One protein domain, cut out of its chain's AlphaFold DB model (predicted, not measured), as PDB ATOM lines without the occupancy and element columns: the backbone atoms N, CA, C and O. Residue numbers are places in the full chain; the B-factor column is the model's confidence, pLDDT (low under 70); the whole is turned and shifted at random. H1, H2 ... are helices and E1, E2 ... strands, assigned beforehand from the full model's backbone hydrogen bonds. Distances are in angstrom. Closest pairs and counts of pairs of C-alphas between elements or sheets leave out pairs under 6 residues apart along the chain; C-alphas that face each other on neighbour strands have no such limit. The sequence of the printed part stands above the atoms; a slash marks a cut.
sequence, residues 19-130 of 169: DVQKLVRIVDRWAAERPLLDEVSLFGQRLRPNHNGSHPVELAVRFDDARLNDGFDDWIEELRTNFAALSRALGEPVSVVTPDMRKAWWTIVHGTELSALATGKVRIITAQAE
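AT A GLANCE: This is residues 19 to 130 of the 169 residues of an uncharacterized protein of Hyphomicrobium sp. 32-62-53 (UniProt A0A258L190). A twisted four-stranded sheet is the middle of three layers, helices on both faces: H1 and the last part of H2 pack on one face, H3 crosses the other. The loops 44 to 56 and 64 to 71 make the two ends of the long axis. The printed part has 112 residues, ordered H1 E1 E2 H2 E3 H3 E4, of mixed class; the mixed sheet runs E3 E2 E1 E4. It is compact, with a radius of gyration of the C-alphas of 13.7 A and spans of 43 by 28 by 25 A.

HOW THE PARTS SIT: Start with H1, residues 19 to 32: it is on the sheet at a height of 9.2 A, along E1, residues 37 to 43, at 11 degrees on the local plane. E1 and E2, residues 57 to 63, form an antiparallel hairpin; look at N 41 and O 60, 2.8 A apart. Next, H2, residues 72 to 90, touches H1 with residues 86 to 90 alone, at a shallow tilt of 31 degrees, opposite ways; the closest C-alphas, Leu 23 and Leu 90, are 7.0 A apart. E3, residues 94 to 96, is parallel to E2, with N 95 and O 57 at 2.9 A; E2, H2 and E3 form a strand-helix-strand unit, parallel neighbours joined through a helix, with a right-handed crossover. H3, residues 102 to 110, is on the opposite face from H1, across E1 at 75 degrees on the local plane. Its closest C-alpha pair with E4, residues 122 to 126, is Ile 108 and Ile 125, 6.1 A. E4 is parallel to E1, with N 123 and O 40 at 2.8 A. In H1, H2 and H3 every O i to N i+4 pair is within hydrogen-bond range.

IN THESE COORDINATES: Find C-alpha 19 at (170.702, 165.873, 133.701); H1 runs 19.9 A from there. H2 runs 25.8 A, with a kink of 25 degrees near residue 79. E4 ends at C-alpha 126, (181.108, 161.882, 144.516).

THE WHOLE: The farthest C-alphas, Asn 50 and Asp 70, are 43.8 A apart. The printed part has no cut; the links E1 to E2 and H3 to E4 are long. Low-confidence stretches, with pLDDT under 70, include residues 63 to 78 and 97 to 106.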
ATOM      1  N   ASP A  19     169.748 164.772 133.797       72.31
ATOM      2  CA  ASP A  19     170.702 165.873 133.701       72.31
ATOM      3  C   ASP A  19     172.168 165.457 133.909       72.31
ATOM      4  O   ASP A  19     173.033 165.900 133.155       72.31
ATOM      5  N   VAL A  20     172.469 164.568 134.863       75.62
ATOM      6  CA  VAL A  20     173.824 164.040 135.097       75.62
ATOM      7  C   VAL A  20     174.279 163.203 133.904       75.62
ATOM      8  O   VAL A  20     175.387 163.389 133.407       75.62
ATOM      9  N   GLN A  21     173.415 162.336 133.373       77.88
ATOM     10  CA  GLN A  21     173.746 161.540 132.186       77.88
ATOM     11  C   GLN A  21     173.967 162.422 130.949       77.88
ATOM     12  O   GLN A  21     174.867 162.166 130.147       77.88
ATOM     13  N   LYS A  22     173.167 163.483 130.788       81.75
ATOM     14  CA  LYS A  22     173.342 164.470 129.715       81.75
ATOM     15  C   LYS A  22     174.679 165.203 129.846       81.75
ATOM     16  O   LYS A  22     175.394 165.327 128.854       81.75
ATOM     17  N   LEU A  23     175.020 165.643 131.054       83.12
ATOM     18  CA  LEU A  23     176.280 166.312 131.363       83.12
ATOM     19  C   LEU A  23     177.474 165.416 131.024       83.12
ATOM     20  O   LEU A  23     178.367 165.836 130.292       83.12
ATOM     21  N   VAL A  24     177.442 164.160 131.468       85.50
ATOM     22  CA  VAL A  24     178.495 163.173 131.196       85.50
ATOM     23  C   VAL A  24     178.703 162.984 129.697       85.50
ATOM     24  O   VAL A  24     179.836 163.017 129.239       85.50
ATOM     25  N   ARG A  25     177.629 162.873 128.903       87.12
ATOM     26  CA  ARG A  25     177.735 162.735 127.438       87.12
ATOM     27  C   ARG A  25     178.372 163.948 126.759       87.12
ATOM     28  O   ARG A  25     179.106 163.782 125.787       87.12
ATOM     29  N   ILE A  26     178.065 165.161 127.226       87.75
ATOM     30  CA  ILE A  26     178.651 166.394 126.677       87.75
ATOM     31  C   ILE A  26     180.146 166.442 127.000       87.75
ATOM     32  O   ILE A  26     180.959 166.697 126.112       87.75
ATOM     33  N   VAL A  27     180.500 166.153 128.253       87.06
ATOM     34  CA  VAL A  27     181.890 166.152 128.723       87.06
ATOM     35  C   VAL A  27     182.696 165.037 128.060       87.06
ATOM     36  O   VAL A  27     183.840 165.273 127.702       87.06
ATOM     37  N   ASP A  28     182.111 163.863 127.830       89.38
ATOM     38  CA  ASP A  28     182.768 162.739 127.154       89.38
ATOM     39  C   ASP A  28     183.075 163.052 125.694       89.38
ATOM     40  O   ASP A  28     184.210 162.896 125.249       89.38
ATOM     41  N   ARG A  29     182.102 163.606 124.958       89.81
ATOM     42  CA  ARG A  29     182.328 164.058 123.579       89.81
ATOM     43  C   ARG A  29     183.435 165.100 123.511       89.81
ATOM     44  O   ARG A  29     184.322 165.000 122.670       89.81
ATOM     45  N   TRP A  30     183.394 166.073 124.416       89.06
ATOM     46  CA  TRP A  30     184.459 167.052 124.548       89.06
ATOM     47  C   TRP A  30     185.793 166.342 124.848       89.06
ATOM     48  O   TRP A  30     186.761 166.492 124.110       89.06
ATOM     49  N   ALA A  31     185.871 165.472 125.846       86.81
ATOM     50  CA  ALA A  31     187.117 164.809 126.216       86.81
ATOM     51  C   ALA A  31     187.703 163.922 125.096       86.81
ATOM     52  O   ALA A  31     188.924 163.852 124.931       86.81
ATOM     53  N   ALA A  32     186.850 163.274 124.301       87.12
ATOM     54  CA  ALA A  32     187.246 162.396 123.203       87.12
ATOM     55  C   ALA A  32     187.996 163.132 122.080       87.12
ATOM     56  O   ALA A  32     188.934 162.588 121.504       87.12
ATOM     57  N   GLU A  33     187.642 164.387 121.808       85.31
ATOM     58  CA  GLU A  33     188.301 165.225 120.795       85.31
ATOM     59  C   GLU A  33     189.704 165.697 121.225       85.31
ATOM     60  O   GLU A  33     190.403 166.350 120.451       85.31
ATOM     61  N   ARG A  34     190.126 165.405 122.465       82.38
ATOM     62  CA  ARG A  34     191.326 165.981 123.088       82.38
ATOM     63  C   ARG A  34     192.371 164.897 123.344       82.38
ATOM     64  O   ARG A  34     192.249 164.158 124.319       82.38
ATOM     65  N   PRO A  35     193.407 164.769 122.497       75.94
ATOM     66  CA  PRO A  35     194.345 163.648 122.561       75.94
ATOM     67  C   PRO A  35     195.279 163.687 123.777       75.94
ATOM     68  O   PRO A  35     195.663 162.626 124.250       75.94
ATOM     69  N   LEU A  36     195.621 164.874 124.294       73.50
ATOM     70  CA  LEU A  36     196.510 165.029 125.462       73.50
ATOM     71  C   LEU A  36     195.791 164.884 126.806       73.50
ATOM     72  O   LEU A  36     196.428 164.734 127.846       73.50
ATOM     73  N   LEU A  37     194.463 164.949 126.785       77.94
ATOM     74  CA  LEU A  37     193.631 164.711 127.948       77.94
ATOM     75  C   LEU A  37     193.591 163.209 128.215       77.94
ATOM     76  O   LEU A  37     193.198 162.442 127.339       77.94
ATOM     77  N   ASP A  38     193.987 162.807 129.411       80.44
ATOM     78  CA  ASP A  38     193.969 161.417 129.856       80.44
ATOM     79  C   ASP A  38     192.680 161.119 130.635       80.44
ATOM     80  O   ASP A  38     191.990 160.141 130.360       80.44
ATOM     81  N   GLU A  39     192.286 162.021 131.538       84.00
ATOM     82  CA  GLU A  39     191.117 161.826 132.401       84.00
ATOM     83  C   GLU A  39     190.371 163.141 132.673       84.00
ATOM     84  O   GLU A  39     190.980 164.205 132.795       84.00
ATOM     85  N   VAL A  40     189.047 163.067 132.823       85.75
ATOM     86  CA  VAL A  40     188.195 164.135 133.359       85.75
ATOM     87  C   VAL A  40     187.424 163.596 134.552       85.75
ATOM     88  O   VAL A  40     186.510 162.795 134.398       85.75
ATOM     89  N   SER A  41     187.753 164.066 135.746       85.12
ATOM     90  CA  SER A  41     186.999 163.790 136.962       85.12
ATOM     91  C   SER A  41     185.909 164.844 137.148       85.12
ATOM     92  O   SER A  41     186.205 166.009 137.402       85.12
ATOM     93  N   LEU A  42     184.645 164.442 137.039       84.69
ATOM     94  CA  LEU A  42     183.479 165.241 137.411       84.69
ATOM     95  C   LEU A  42     183.181 165.037 138.892       84.69
ATOM     96  O   LEU A  42     183.061 163.899 139.339       84.69
ATOM     97  N   PHE A  43     183.031 166.118 139.649       78.56
ATOM     98  CA  PHE A  43     182.679 166.051 141.068       78.56
ATOM     99  C   PHE A  43     181.841 167.268 141.477       78.56
ATOM    100  O   PHE A  43     181.417 168.071 140.647       78.56
ATOM    101  N   GLY A  44     181.534 167.369 142.768       71.88
ATOM    102  CA  GLY A  44     180.832 168.520 143.332       71.88
ATOM    103  C   GLY A  44     179.378 168.244 143.695       71.88
ATOM    104  O   GLY A  44     178.844 167.148 143.515       71.88
ATOM    105  N   GLN A  45     178.729 169.257 144.274       67.56
ATOM    106  CA  GLN A  45     177.402 169.099 144.881       67.56
ATOM    107  C   GLN A  45     176.317 168.713 143.876       67.56
ATOM    108  O   GLN A  45     175.377 168.021 144.247       67.56
ATOM    109  N   ARG A  46     176.465 169.101 142.606       68.56
ATOM    110  CA  ARG A  46     175.490 168.815 141.548       68.56
ATOM    111  C   ARG A  46     175.352 167.326 141.218       68.56
ATOM    112  O   ARG A  46     174.316 166.879 140.746       68.56
ATOM    113  N   LEU A  47     176.393 166.541 141.476       71.44
ATOM    114  CA  LEU A  47     176.362 165.097 141.248       71.44
ATOM    115  C   LEU A  47     175.726 164.344 142.424       71.44
ATOM    116  O   LEU A  47     175.585 163.125 142.369       71.44
ATOM    117  N   ARG A  48     175.332 165.057 143.490       68.00
ATOM    118  CA  ARG A  48     174.630 164.476 144.633       68.00
ATOM    119  C   ARG A  48     173.118 164.403 144.373       68.00
ATOM    120  O   ARG A  48     172.556 165.291 143.719       68.00
ATOM    121  N   PRO A  49     172.440 163.389 144.938       55.88
ATOM    122  CA  PRO A  49     170.984 163.378 145.020       55.88
ATOM    123  C   PRO A  49     170.481 164.648 145.724       55.88
ATOM    124  O   PRO A  49     171.101 165.104 146.684       55.88
ATOM    125  N   ASN A  50     169.353 165.204 145.270       56.94
ATOM    126  CA  ASN A  50     168.691 166.376 145.873       56.94
ATOM    127  C   ASN A  50     169.507 167.682 145.865       56.94
ATOM    128  O   ASN A  50     169.319 168.540 146.729       56.94
ATOM    129  N   HIS A  51     170.418 167.858 144.909       62.44
ATOM    130  CA  HIS A  51     171.095 169.138 144.745       62.44
ATOM    131  C   HIS A  51     170.105 170.215 144.273       62.44
ATOM    132  O   HIS A  51     169.315 170.006 143.353       62.44
ATOM    133  N   ASN A  52     170.180 171.407 144.866       57.34
ATOM    134  CA  ASN A  52     169.568 172.586 144.268       57.34
ATOM    135  C   ASN A  52     170.468 172.971 143.087       57.34
ATOM    136  O   ASN A  52     171.652 173.230 143.296       57.34
ATOM    137  N   GLY A  53     169.954 172.966 141.855       57.97
ATOM    138  CA  GLY A  53     170.691 173.195 140.593       57.97
ATOM    139  C   GLY A  53     171.486 174.508 140.464       57.97
ATOM    140  O   GLY A  53     171.925 174.849 139.375       57.97
ATOM    141  N   SER A  54     171.681 175.256 141.549       63.16
ATOM    142  CA  SER A  54     172.447 176.499 141.636       63.16
ATOM    143  C   SER A  54     173.967 176.313 141.652       63.16
ATOM    144  O   SER A  54     174.691 177.306 141.608       63.16
ATOM    145  N   HIS A  55     174.472 175.082 141.769       65.94
ATOM    146  CA  HIS A  55     175.913 174.832 141.825       65.94
ATOM    147  C   HIS A  55     176.509 174.625 140.421       65.94
ATOM    148  O   HIS A  55     175.944 173.852 139.635       65.94
ATOM    149  N   PRO A  56     177.647 175.282 140.104       67.12
ATOM    150  CA  PRO A  56     178.345 175.070 138.841       67.12
ATOM    151  C   PRO A  56     178.822 173.621 138.723       67.12
ATOM    152  O   PRO A  56     178.965 172.908 139.719       67.12
ATOM    153  N   VAL A  57     179.094 173.195 137.492       71.00
ATOM    154  CA  VAL A  57     179.719 171.895 137.240       71.00
ATOM    155  C   VAL A  57     181.189 171.998 137.603       71.00
ATOM    156  O   VAL A  57     181.913 172.818 137.036       71.00
ATOM    157  N   GLU A  58     181.627 171.170 138.546       77.00
ATOM    158  CA  GLU A  58     183.028 171.100 138.943       77.00
ATOM    159  C   GLU A  58     183.701 169.931 138.225       77.00
ATOM    160  O   GLU A  58     183.204 168.800 138.217       77.00
ATOM    161  N   LEU A  59     184.834 170.221 137.592       75.94
ATOM    162  CA  LEU A  59     185.629 169.231 136.889       75.94
ATOM    163  C   LEU A  59     187.111 169.395 137.182       75.94
ATOM    164  O   LEU A  59     187.607 170.483 137.466       75.94
ATOM    165  N   ALA A  60     187.827 168.288 137.098       76.62
ATOM    166  CA  ALA A  60     189.272 168.231 137.154       76.62
ATOM    167  C   ALA A  60     189.754 167.427 135.961       76.62
ATOM    168  O   ALA A  60     189.143 166.434 135.580       76.62
ATOM    169  N   VAL A  61     190.843 167.879 135.358       74.56
ATOM    170  CA  VAL A  61     191.410 167.274 134.157       74.56
ATOM    171  C   VAL A  61     192.806 166.760 134.463       74.56
ATOM    172  O   VAL A  61     193.582 167.426 135.148       74.56
ATOM    173  N   ARG A  62     193.117 165.571 133.954       73.00
ATOM    174  CA  ARG A  62     194.450 164.974 133.974       73.00
ATOM    175  C   ARG A  62     194.962 164.866 132.547       73.00
ATOM    176  O   ARG A  62     194.212 164.473 131.655       73.00
ATOM    177  N   PHE A  63     196.232 165.190 132.350       69.88
ATOM    178  CA  PHE A  63     196.915 165.058 131.063       69.88
ATOM    179  C   PHE A  63     197.858 163.868 131.073       69.88
ATOM    180  O   PHE A  63     198.285 163.426 132.139       69.88
ATOM    181  N   ASP A  64     198.175 163.376 129.881       66.94
ATOM    182  CA  ASP A  64     199.208 162.365 129.691       66.94
ATOM    183  C   ASP A  64     200.596 162.956 130.002       66.94
ATOM    184  O   ASP A  64     201.080 163.866 129.318       66.94
ATOM    185  N   ASP A  65     201.240 162.405 131.036       59.50
ATOM    186  CA  ASP A  65     202.549 162.825 131.541       59.50
ATOM    187  C   ASP A  65     203.649 162.780 130.470       59.50
ATOM    188  O   ASP A  65     204.582 163.586 130.503       59.50
ATOM    189  N   ALA A  66     203.537 161.877 129.489       59.44
ATOM    190  CA  ALA A  66     204.552 161.703 128.453       59.44
ATOM    191  C   ALA A  66     204.632 162.888 127.477       59.44
ATOM    192  O   ALA A  66     205.653 163.066 126.813       59.44
ATOM    193  N   ARG A  67     203.573 163.705 127.380       55.19
ATOM    194  CA  ARG A  67     203.461 164.800 126.398       55.19
ATOM    195  C   ARG A  67     203.408 166.195 127.016       55.19
ATOM    196  O   ARG A  67     203.428 167.182 126.286       55.19
ATOM    197  N   LEU A  68     203.422 166.286 128.347       57.81
ATOM    198  CA  LEU A  68     203.449 167.547 129.097       57.81
ATOM    199  C   LEU A  68     204.723 168.384 128.876       57.81
ATOM    200  O   LEU A  68     204.754 169.530 129.304       57.81
ATOM    201  N   ASN A  69     205.770 167.852 128.237       57.12
ATOM    202  CA  ASN A  69     207.042 168.568 128.077       57.12
ATOM    203  C   ASN A  69     207.194 169.337 126.748       57.12
ATOM    204  O   ASN A  69     207.990 170.269 126.716       57.12
ATOM    205  N   ASP A  70     206.424 169.021 125.695       57.19
ATOM    206  CA  ASP A  70     206.709 169.505 124.323       57.19
ATOM    207  C   ASP A  70     205.696 170.521 123.747       57.19
ATOM    208  O   ASP A  70     205.822 170.937 122.599       57.19
ATOM    209  N   GLY A  71     204.687 170.952 124.510       59.97
ATOM    210  CA  GLY A  71     203.641 171.855 123.988       59.97
ATOM    211  C   GLY A  71     202.702 172.402 125.056       59.97
ATOM    212  O   GLY A  71     201.524 172.641 124.810       59.97
ATOM    213  N   PHE A  72     203.213 172.519 126.277       58.00
ATOM    214  CA  PHE A  72     202.405 172.719 127.468       58.00
ATOM    215  C   PHE A  72     201.705 174.084 127.523       58.00
ATOM    216  O   PHE A  72     200.510 174.153 127.808       58.00
ATOM    217  N   ASP A  73     202.428 175.158 127.203       60.91
ATOM    218  CA  ASP A  73     201.904 176.528 127.269       60.91
ATOM    219  C   ASP A  73     200.855 176.800 126.178       60.91
ATOM    220  O   ASP A  73     199.802 177.377 126.459       60.91
ATOM    221  N   ASP A  74     201.087 176.303 124.958       63.16
ATOM    222  CA  ASP A  74     200.129 176.392 123.846       63.16
ATOM    223  C   ASP A  74     198.824 175.665 124.183       63.16
ATOM    224  O   ASP A  74     197.721 176.152 123.915       63.16
ATOM    225  N   TRP A  75     198.940 174.521 124.854       63.50
ATOM    226  CA  TRP A  75     197.786 173.734 125.252       63.50
ATOM    227  C   TRP A  75     197.023 174.355 126.431       63.50
ATOM    228  O   TRP A  75     195.806 174.204 126.521       63.50
ATOM    229  N   ILE A  76     197.684 175.123 127.305       64.06
ATOM    230  CA  ILE A  76     196.990 175.897 128.344       64.06
ATOM    231  C   ILE A  76     196.100 176.994 127.740       64.06
ATOM    232  O   ILE A  76     194.966 177.192 128.192       64.06
ATOM    233  N   GLU A  77     196.576 177.721 126.731       65.00
ATOM    234  CA  GLU A  77     195.736 178.719 126.058       65.00
ATOM    235  C   GLU A  77     194.590 178.052 125.278       65.00
ATOM    236  O   GLU A  77     193.445 178.521 125.306       65.00
ATOM    237  N   GLU A  78     194.852 176.890 124.675       68.19
ATOM    238  CA  GLU A  78     193.821 176.067 124.042       68.19
ATOM    239  C   GLU A  78     192.763 175.601 125.057       68.19
ATOM    240  O   GLU A  78     191.559 175.691 124.796       68.19
ATOM    241  N   LEU A  79     193.180 175.179 126.256       70.31
ATOM    242  CA  LEU A  79     192.297 174.787 127.355       70.31
ATOM    243  C   LEU A  79     191.338 175.902 127.755       70.31
ATOM    244  O   LEU A  79     190.169 175.616 128.000       70.31
ATOM    245  N   ARG A  80     191.775 177.165 127.814       67.88
ATOM    246  CA  ARG A  80     190.870 178.271 128.177       67.88
ATOM    247  C   ARG A  80     189.756 178.441 127.159       67.88
ATOM    248  O   ARG A  80     188.583 178.518 127.533       67.88
ATOM    249  N   THR A  81     190.108 178.444 125.877       75.62
ATOM    250  CA  THR A  81     189.128 178.496 124.786       75.62
ATOM    251  C   THR A  81     188.203 177.277 124.823       75.62
ATOM    252  O   THR A  81     186.982 177.411 124.711       75.62
ATOM    253  N   ASN A  82     188.767 176.095 125.068       79.50
ATOM    254  CA  ASN A  82     188.042 174.833 125.140       79.50
ATOM    255  C   ASN A  82     187.100 174.745 126.352       79.50
ATOM    256  O   ASN A  82     185.997 174.217 126.212       79.50
ATOM    257  N   PHE A  83     187.479 175.274 127.517       78.38
ATOM    258  CA  PHE A  83     186.611 175.343 128.695       78.38
ATOM    259  C   PHE A  83     185.503 176.376 128.516       78.38
ATOM    260  O   PHE A  83     184.371 176.130 128.928       78.38
ATOM    261  N   ALA A  84     185.779 177.491 127.837       75.44
ATOM    262  CA  ALA A  84     184.733 178.429 127.447       75.44
ATOM    263  C   ALA A  84     183.740 177.787 126.459       75.44
ATOM    264  O   ALA A  84     182.536 178.014 126.562       75.44
ATOM    265  N   ALA A  85     184.214 176.966 125.517       80.00
ATOM    266  CA  ALA A  85     183.350 176.193 124.623       80.00
ATOM    267  C   ALA A  85     182.524 175.142 125.384       80.00
ATOM    268  O   ALA A  85     181.321 175.036 125.152       80.00
ATOM    269  N   LEU A  86     183.132 174.431 126.340       82.12
ATOM    270  CA  LEU A  86     182.438 173.463 127.194       82.12
ATOM    271  C   LEU A  86     181.366 174.129 128.064       82.12
ATOM    272  O   LEU A  86     180.234 173.661 128.102       82.12
ATOM    273  N   SER A  87     181.693 175.257 128.695       79.38
ATOM    274  CA  SER A  87     180.756 176.080 129.470       79.38
ATOM    275  C   SER A  87     179.549 176.510 128.626       79.38
ATOM    276  O   SER A  87     178.401 176.345 129.036       79.38
ATOM    277  N   ARG A  88     179.777 176.944 127.376       79.50
ATOM    278  CA  ARG A  88     178.685 177.248 126.432       79.50
ATOM    279  C   ARG A  88     177.853 176.018 126.066       79.50
ATOM    280  O   ARG A  88     176.636 176.133 125.983       79.50
ATOM    281  N   ALA A  89     178.483 174.864 125.851       80.31
ATOM    282  CA  ALA A  89     177.788 173.621 125.508       80.31
ATOM    283  C   ALA A  89     176.932 173.085 126.669       80.31
ATOM    284  O   ALA A  89     175.863 172.522 126.437       80.31
ATOM    285  N   LEU A  90     177.389 173.279 127.908       78.06
ATOM    286  CA  LEU A  90     176.644 172.942 129.119       78.06
ATOM    287  C   LEU A  90     175.580 174.000 129.462       78.06
ATOM    288  O   LEU A  90     174.611 173.689 130.149       78.06
ATOM    289  N   GLY A  91     175.720 175.225 128.942       75.19
ATOM    290  CA  GLY A  91     174.835 176.351 129.241       75.19
ATOM    291  C   GLY A  91     175.080 176.961 130.623       75.19
ATOM    292  O   GLY A  91     174.229 177.684 131.134       75.19
ATOM    293  N   GLU A  92     176.225 176.665 131.238       72.81
ATOM    294  CA  GLU A  92     176.525 177.006 132.624       72.81
ATOM    295  C   GLU A  92     178.029 177.081 132.891       72.81
ATOM    296  O   GLU A  92     178.816 176.433 132.197       72.81
ATOM    297  N   PRO A  93     178.450 177.856 133.907       71.56
ATOM    298  CA  PRO A  93     179.856 177.978 134.240       71.56
ATOM    299  C   PRO A  93     180.448 176.639 134.687       71.56
ATOM    300  O   PRO A  93     179.904 175.929 135.535       71.56
ATOM    301  N   VAL A  94     181.619 176.351 134.129       73.38
ATOM    302  CA  VAL A  94     182.467 175.218 134.481       73.38
ATOM    303  C   VAL A  94     183.555 175.697 135.431       73.38
ATOM    304  O   VAL A  94     184.261 176.660 135.131       73.38
ATOM    305  N   SER A  95     183.702 175.007 136.559       71.38
ATOM    306  CA  SER A  95     184.787 175.232 137.510       71.38
ATOM    307  C   SER A  95     185.873 174.180 137.312       71.38
ATOM    308  O   SER A  95     185.597 172.984 137.405       71.38
ATOM    309  N   VAL A  96     187.101 174.624 137.043       71.12
ATOM    310  CA  VAL A  96     188.273 173.746 136.939       71.12
ATOM    311  C   VAL A  96     188.943 173.670 138.302       71.12
ATOM    312  O   VAL A  96     189.316 174.701 138.860       71.12
ATOM    313  N   VAL A  97     189.113 172.460 138.826       66.31
ATOM    314  CA  VAL A  97     189.775 172.226 140.110       66.31
ATOM    315  C   VAL A  97     191.195 171.743 139.937       66.31
ATOM    316  O   VAL A  97     191.519 170.900 139.102       66.31
ATOM    317  N   THR A  98     192.022 172.286 140.814       61.47
ATOM    318  CA  THR A  98     193.463 172.154 140.821       61.47
ATOM    319  C   THR A  98     193.917 171.538 142.153       61.47
ATOM    320  O   THR A  98     193.191 171.598 143.151       61.47
ATOM    321  N   PRO A  99     195.123 170.958 142.238       58.81
ATOM    322  CA  PRO A  99     195.628 170.390 143.487       58.81
ATOM    323  C   PRO A  99     195.823 171.399 144.623       58.81
ATOM    324  O   PRO A  99     195.784 171.021 145.795       58.81
ATOM    325  N   ASP A 100     196.030 172.681 144.313       57.62
ATOM    326  CA  ASP A 100     196.091 173.751 145.313       57.62
ATOM    327  C   ASP A 100     194.714 174.065 145.924       57.62
ATOM    328  O   ASP A 100     194.643 174.483 147.084       57.62
ATOM    329  N   MET A 101     193.616 173.727 145.237       60.44
ATOM    330  CA  MET A 101     192.254 173.744 145.784       60.44
ATOM    331  C   MET A 101     192.012 172.518 146.677       60.44
ATOM    332  O   MET A 101     191.180 171.654 146.394       60.44
ATOM    333  N   ARG A 102     192.740 172.458 147.803       64.44
ATOM    334  CA  ARG A 102     192.870 171.281 148.686       64.44
ATOM    335  C   ARG A 102     191.563 170.550 148.993       64.44
ATOM    336  O   ARG A 102     191.563 169.328 149.011       64.44
ATOM    337  N   LYS A 103     190.459 171.264 149.241       65.75
ATOM    338  CA  LYS A 103     189.165 170.649 149.594       65.75
ATOM    339  C   LYS A 103     188.534 169.891 148.418       65.75
ATOM    340  O   LYS A 103     188.032 168.782 148.591       65.75
ATOM    341  N   ALA A 104     188.575 170.481 147.230       64.62
ATOM    342  CA  ALA A 104     188.042 169.861 146.026       64.62
ATOM    343  C   ALA A 104     188.985 168.760 145.514       64.62
ATOM    344  O   ALA A 104     188.536 167.663 145.198       64.62
ATOM    345  N   TRP A 105     190.301 168.987 145.586       67.88
ATOM    346  CA  TRP A 105     191.302 167.960 145.287       67.88
ATOM    347  C   TRP A 105     191.200 166.737 146.201       67.88
ATOM    348  O   TRP A 105     191.245 165.604 145.733       67.88
ATOM    349  N   TRP A 106     190.980 166.947 147.500       69.75
ATOM    350  CA  TRP A 106     190.728 165.860 148.446       69.75
ATOM    351  C   TRP A 106     189.523 165.010 148.036       69.75
ATOM    352  O   TRP A 106     189.576 163.789 148.124       69.75
ATOM    353  N   THR A 107     188.458 165.647 147.541       70.12
ATOM    354  CA  THR A 107     187.269 164.942 147.043       70.12
ATOM    355  C   THR A 107     187.588 164.091 145.820       70.12
ATOM    356  O   THR A 107     187.115 162.969 145.741       70.12
ATOM    357  N   ILE A 108     188.410 164.584 144.895       72.06
ATOM    358  CA  ILE A 108     188.828 163.817 143.713       72.06
ATOM    359  C   ILE A 108     189.660 162.595 144.124       72.06
ATOM    360  O   ILE A 108     189.444 161.502 143.615       72.06
ATOM    361  N   VAL A 109     190.590 162.767 145.070       70.81
ATOM    362  CA  VAL A 109     191.516 161.700 145.495       70.81
ATOM    363  C   VAL A 109     190.849 160.661 146.404       70.81
ATOM    364  O   VAL A 109     191.209 159.487 146.356       70.81
ATOM    365  N   HIS A 110     189.910 161.077 147.257       68.94
ATOM    366  CA  HIS A 110     189.336 160.237 148.319       68.94
ATOM    367  C   HIS A 110     187.821 160.021 148.207       68.94
ATOM    368  O   HIS A 110     187.227 159.403 149.090       68.94
ATOM    369  N   GLY A 111     187.180 160.563 147.174       70.00
ATOM    370  CA  GLY A 111     185.757 160.370 146.929       70.00
ATOM    371  C   GLY A 111     185.424 158.960 146.448       70.00
ATOM    372  O   GLY A 111     186.298 158.151 146.140       70.00
ATOM    373  N   THR A 112     184.127 158.677 146.378       77.31
ATOM    374  CA  THR A 112     183.601 157.436 145.815       77.31
ATOM    375  C   THR A 112     183.331 157.640 144.334       77.31
ATOM    376  O   THR A 112     182.558 158.521 143.943       77.31
ATOM    377  N   GLU A 113     183.949 156.806 143.508       78.44
ATOM    378  CA  GLU A 113     183.670 156.781 142.083       78.44
ATOM    379  C   GLU A 113     182.344 156.071 141.788       78.44
ATOM    380  O   GLU A 113     182.100 154.956 142.246       78.44
ATOM    381  N   LEU A 114     181.505 156.700 140.968       77.62
ATOM    382  CA  LEU A 114     180.298 156.097 140.416       77.62
ATOM    383  C   LEU A 114     180.615 155.454 139.062       77.62
ATOM    384  O   LEU A 114     180.263 155.984 138.007       77.62
ATOM    385  N   SER A 115     181.277 154.295 139.082       73.00
ATOM    386  CA  SER A 115     181.752 153.618 137.862       73.00
ATOM    387  C   SER A 115     180.635 153.259 136.875       73.00
ATOM    388  O   SER A 115     180.888 153.195 135.678       73.00
ATOM    389  N   ALA A 116     179.391 153.089 137.342       71.88
ATOM    390  CA  ALA A 116     178.230 152.832 136.482       71.88
ATOM    391  C   ALA A 116     177.909 153.984 135.509       71.88
ATOM    392  O   ALA A 116     177.202 153.778 134.525       71.88
ATOM    393  N   LEU A 117     178.410 155.190 135.785       71.50
ATOM    394  CA  LEU A 117     178.238 156.371 134.941       71.50
ATOM    395  C   LEU A 117     179.547 156.856 134.299       71.50
ATOM    396  O   LEU A 117     179.529 157.848 133.568       71.50
ATOM    397  N   ALA A 118     180.674 156.197 134.571       78.75
ATOM    398  CA  ALA A 118     181.935 156.512 133.913       78.75
ATOM    399  C   ALA A 118     181.867 156.120 132.425       78.75
ATOM    400  O   ALA A 118     181.299 155.088 132.067       78.75
ATOM    401  N   THR A 119     182.438 156.945 131.549       83.38
ATOM    402  CA  THR A 119     182.473 156.702 130.097       83.38
ATOM    403  C   THR A 119     183.720 157.327 129.494       83.38
ATOM    404  O   THR A 119     184.087 158.440 129.860       83.38
ATOM    405  N   GLY A 120     184.380 156.614 128.579       86.75
ATOM    406  CA  GLY A 120     185.580 157.106 127.904       86.75
ATOM    407  C   GLY A 120     186.645 157.589 128.892       86.75
ATOM    408  O   GLY A 120     187.149 156.814 129.701       86.75
ATOM    409  N   LYS A 121     186.970 158.884 128.819       86.25
ATOM    410  CA  LYS A 121     187.936 159.559 129.710       86.25
ATOM    411  C   LYS A 121     187.285 160.154 130.961       86.25
ATOM    412  O   LYS A 121     187.976 160.721 131.803       86.25
ATOM    413  N   VAL A 122     185.961 160.097 131.069       86.88
ATOM    414  CA  VAL A 122     185.179 160.756 132.116       86.88
ATOM    415  C   VAL A 122     184.945 159.812 133.285       86.88
ATOM    416  O   VAL A 122     184.362 158.736 133.138       86.88
ATOM    417  N   ARG A 123     185.339 160.263 134.472       84.38
ATOM    418  CA  ARG A 123     185.078 159.612 135.754       84.38
ATOM    419  C   ARG A 123     184.160 160.492 136.583       84.38
ATOM    420  O   ARG A 123     184.259 161.715 136.534       84.38
ATOM    421  N   ILE A 124     183.266 159.878 137.348       81.38
ATOM    422  CA  ILE A 124     182.362 160.603 138.242       81.38
ATOM    423  C   ILE A 124     182.757 160.298 139.668       81.38
ATOM    424  O   ILE A 124     182.606 159.168 140.120       81.38
ATOM    425  N   ILE A 125     183.235 161.315 140.371       79.19
ATOM    426  CA  ILE A 125     183.628 161.230 141.765       79.19
ATOM    427  C   ILE A 125     182.601 161.981 142.597       79.19
ATOM    428  O   ILE A 125     182.398 163.186 142.467       79.19
ATOM    429  N   THR A 126     181.954 161.267 143.501       73.06
ATOM    430  CA  THR A 126     181.108 161.882 144.516       73.06
ATOM    431  C   THR A 126     181.881 161.931 145.821       73.06
ATOM    432  O   THR A 126     182.474 160.945 146.252       73.06
ATOM    433  N   ALA A 127     181.904 163.090 146.482       64.19
ATOM    434  CA  ALA A 127     182.299 163.105 147.886       64.19
ATOM    435  C   ALA A 127     181.346 162.176 148.640       64.19
ATOM    436  O   ALA A 127     180.135 162.274 148.403       64.19
ATOM    437  N   GLN A 128     181.871 161.347 149.556       53.94
ATOM    438  CA  GLN A 128     181.028 160.603 150.492       53.94
ATOM    439  C   GLN A 128     179.953 161.558 151.014       53.94
ATOM    440  O   GLN A 128     180.255 162.716 151.334       53.94
ATOM    441  N   ALA A 129     178.693 161.122 150.996       43.38
ATOM    442  CA  ALA A 129     177.642 161.863 151.665       43.38
ATOM    443  C   ALA A 129     178.115 162.012 153.110       43.38
ATOM    444  O   ALA A 129     178.171 161.025 153.836       43.38
ATOM    445  N   GLU A 130     178.573 163.205 153.497       40.69
ATOM    446  CA  GLU A 130     178.870 163.455 154.897       40.69
ATOM    447  C   GLU A 130     177.553 163.161 155.618       40.69
ATOM    448  O   GLU A 130     176.561 163.842 155.327       40.69
TER     449      GLU A 130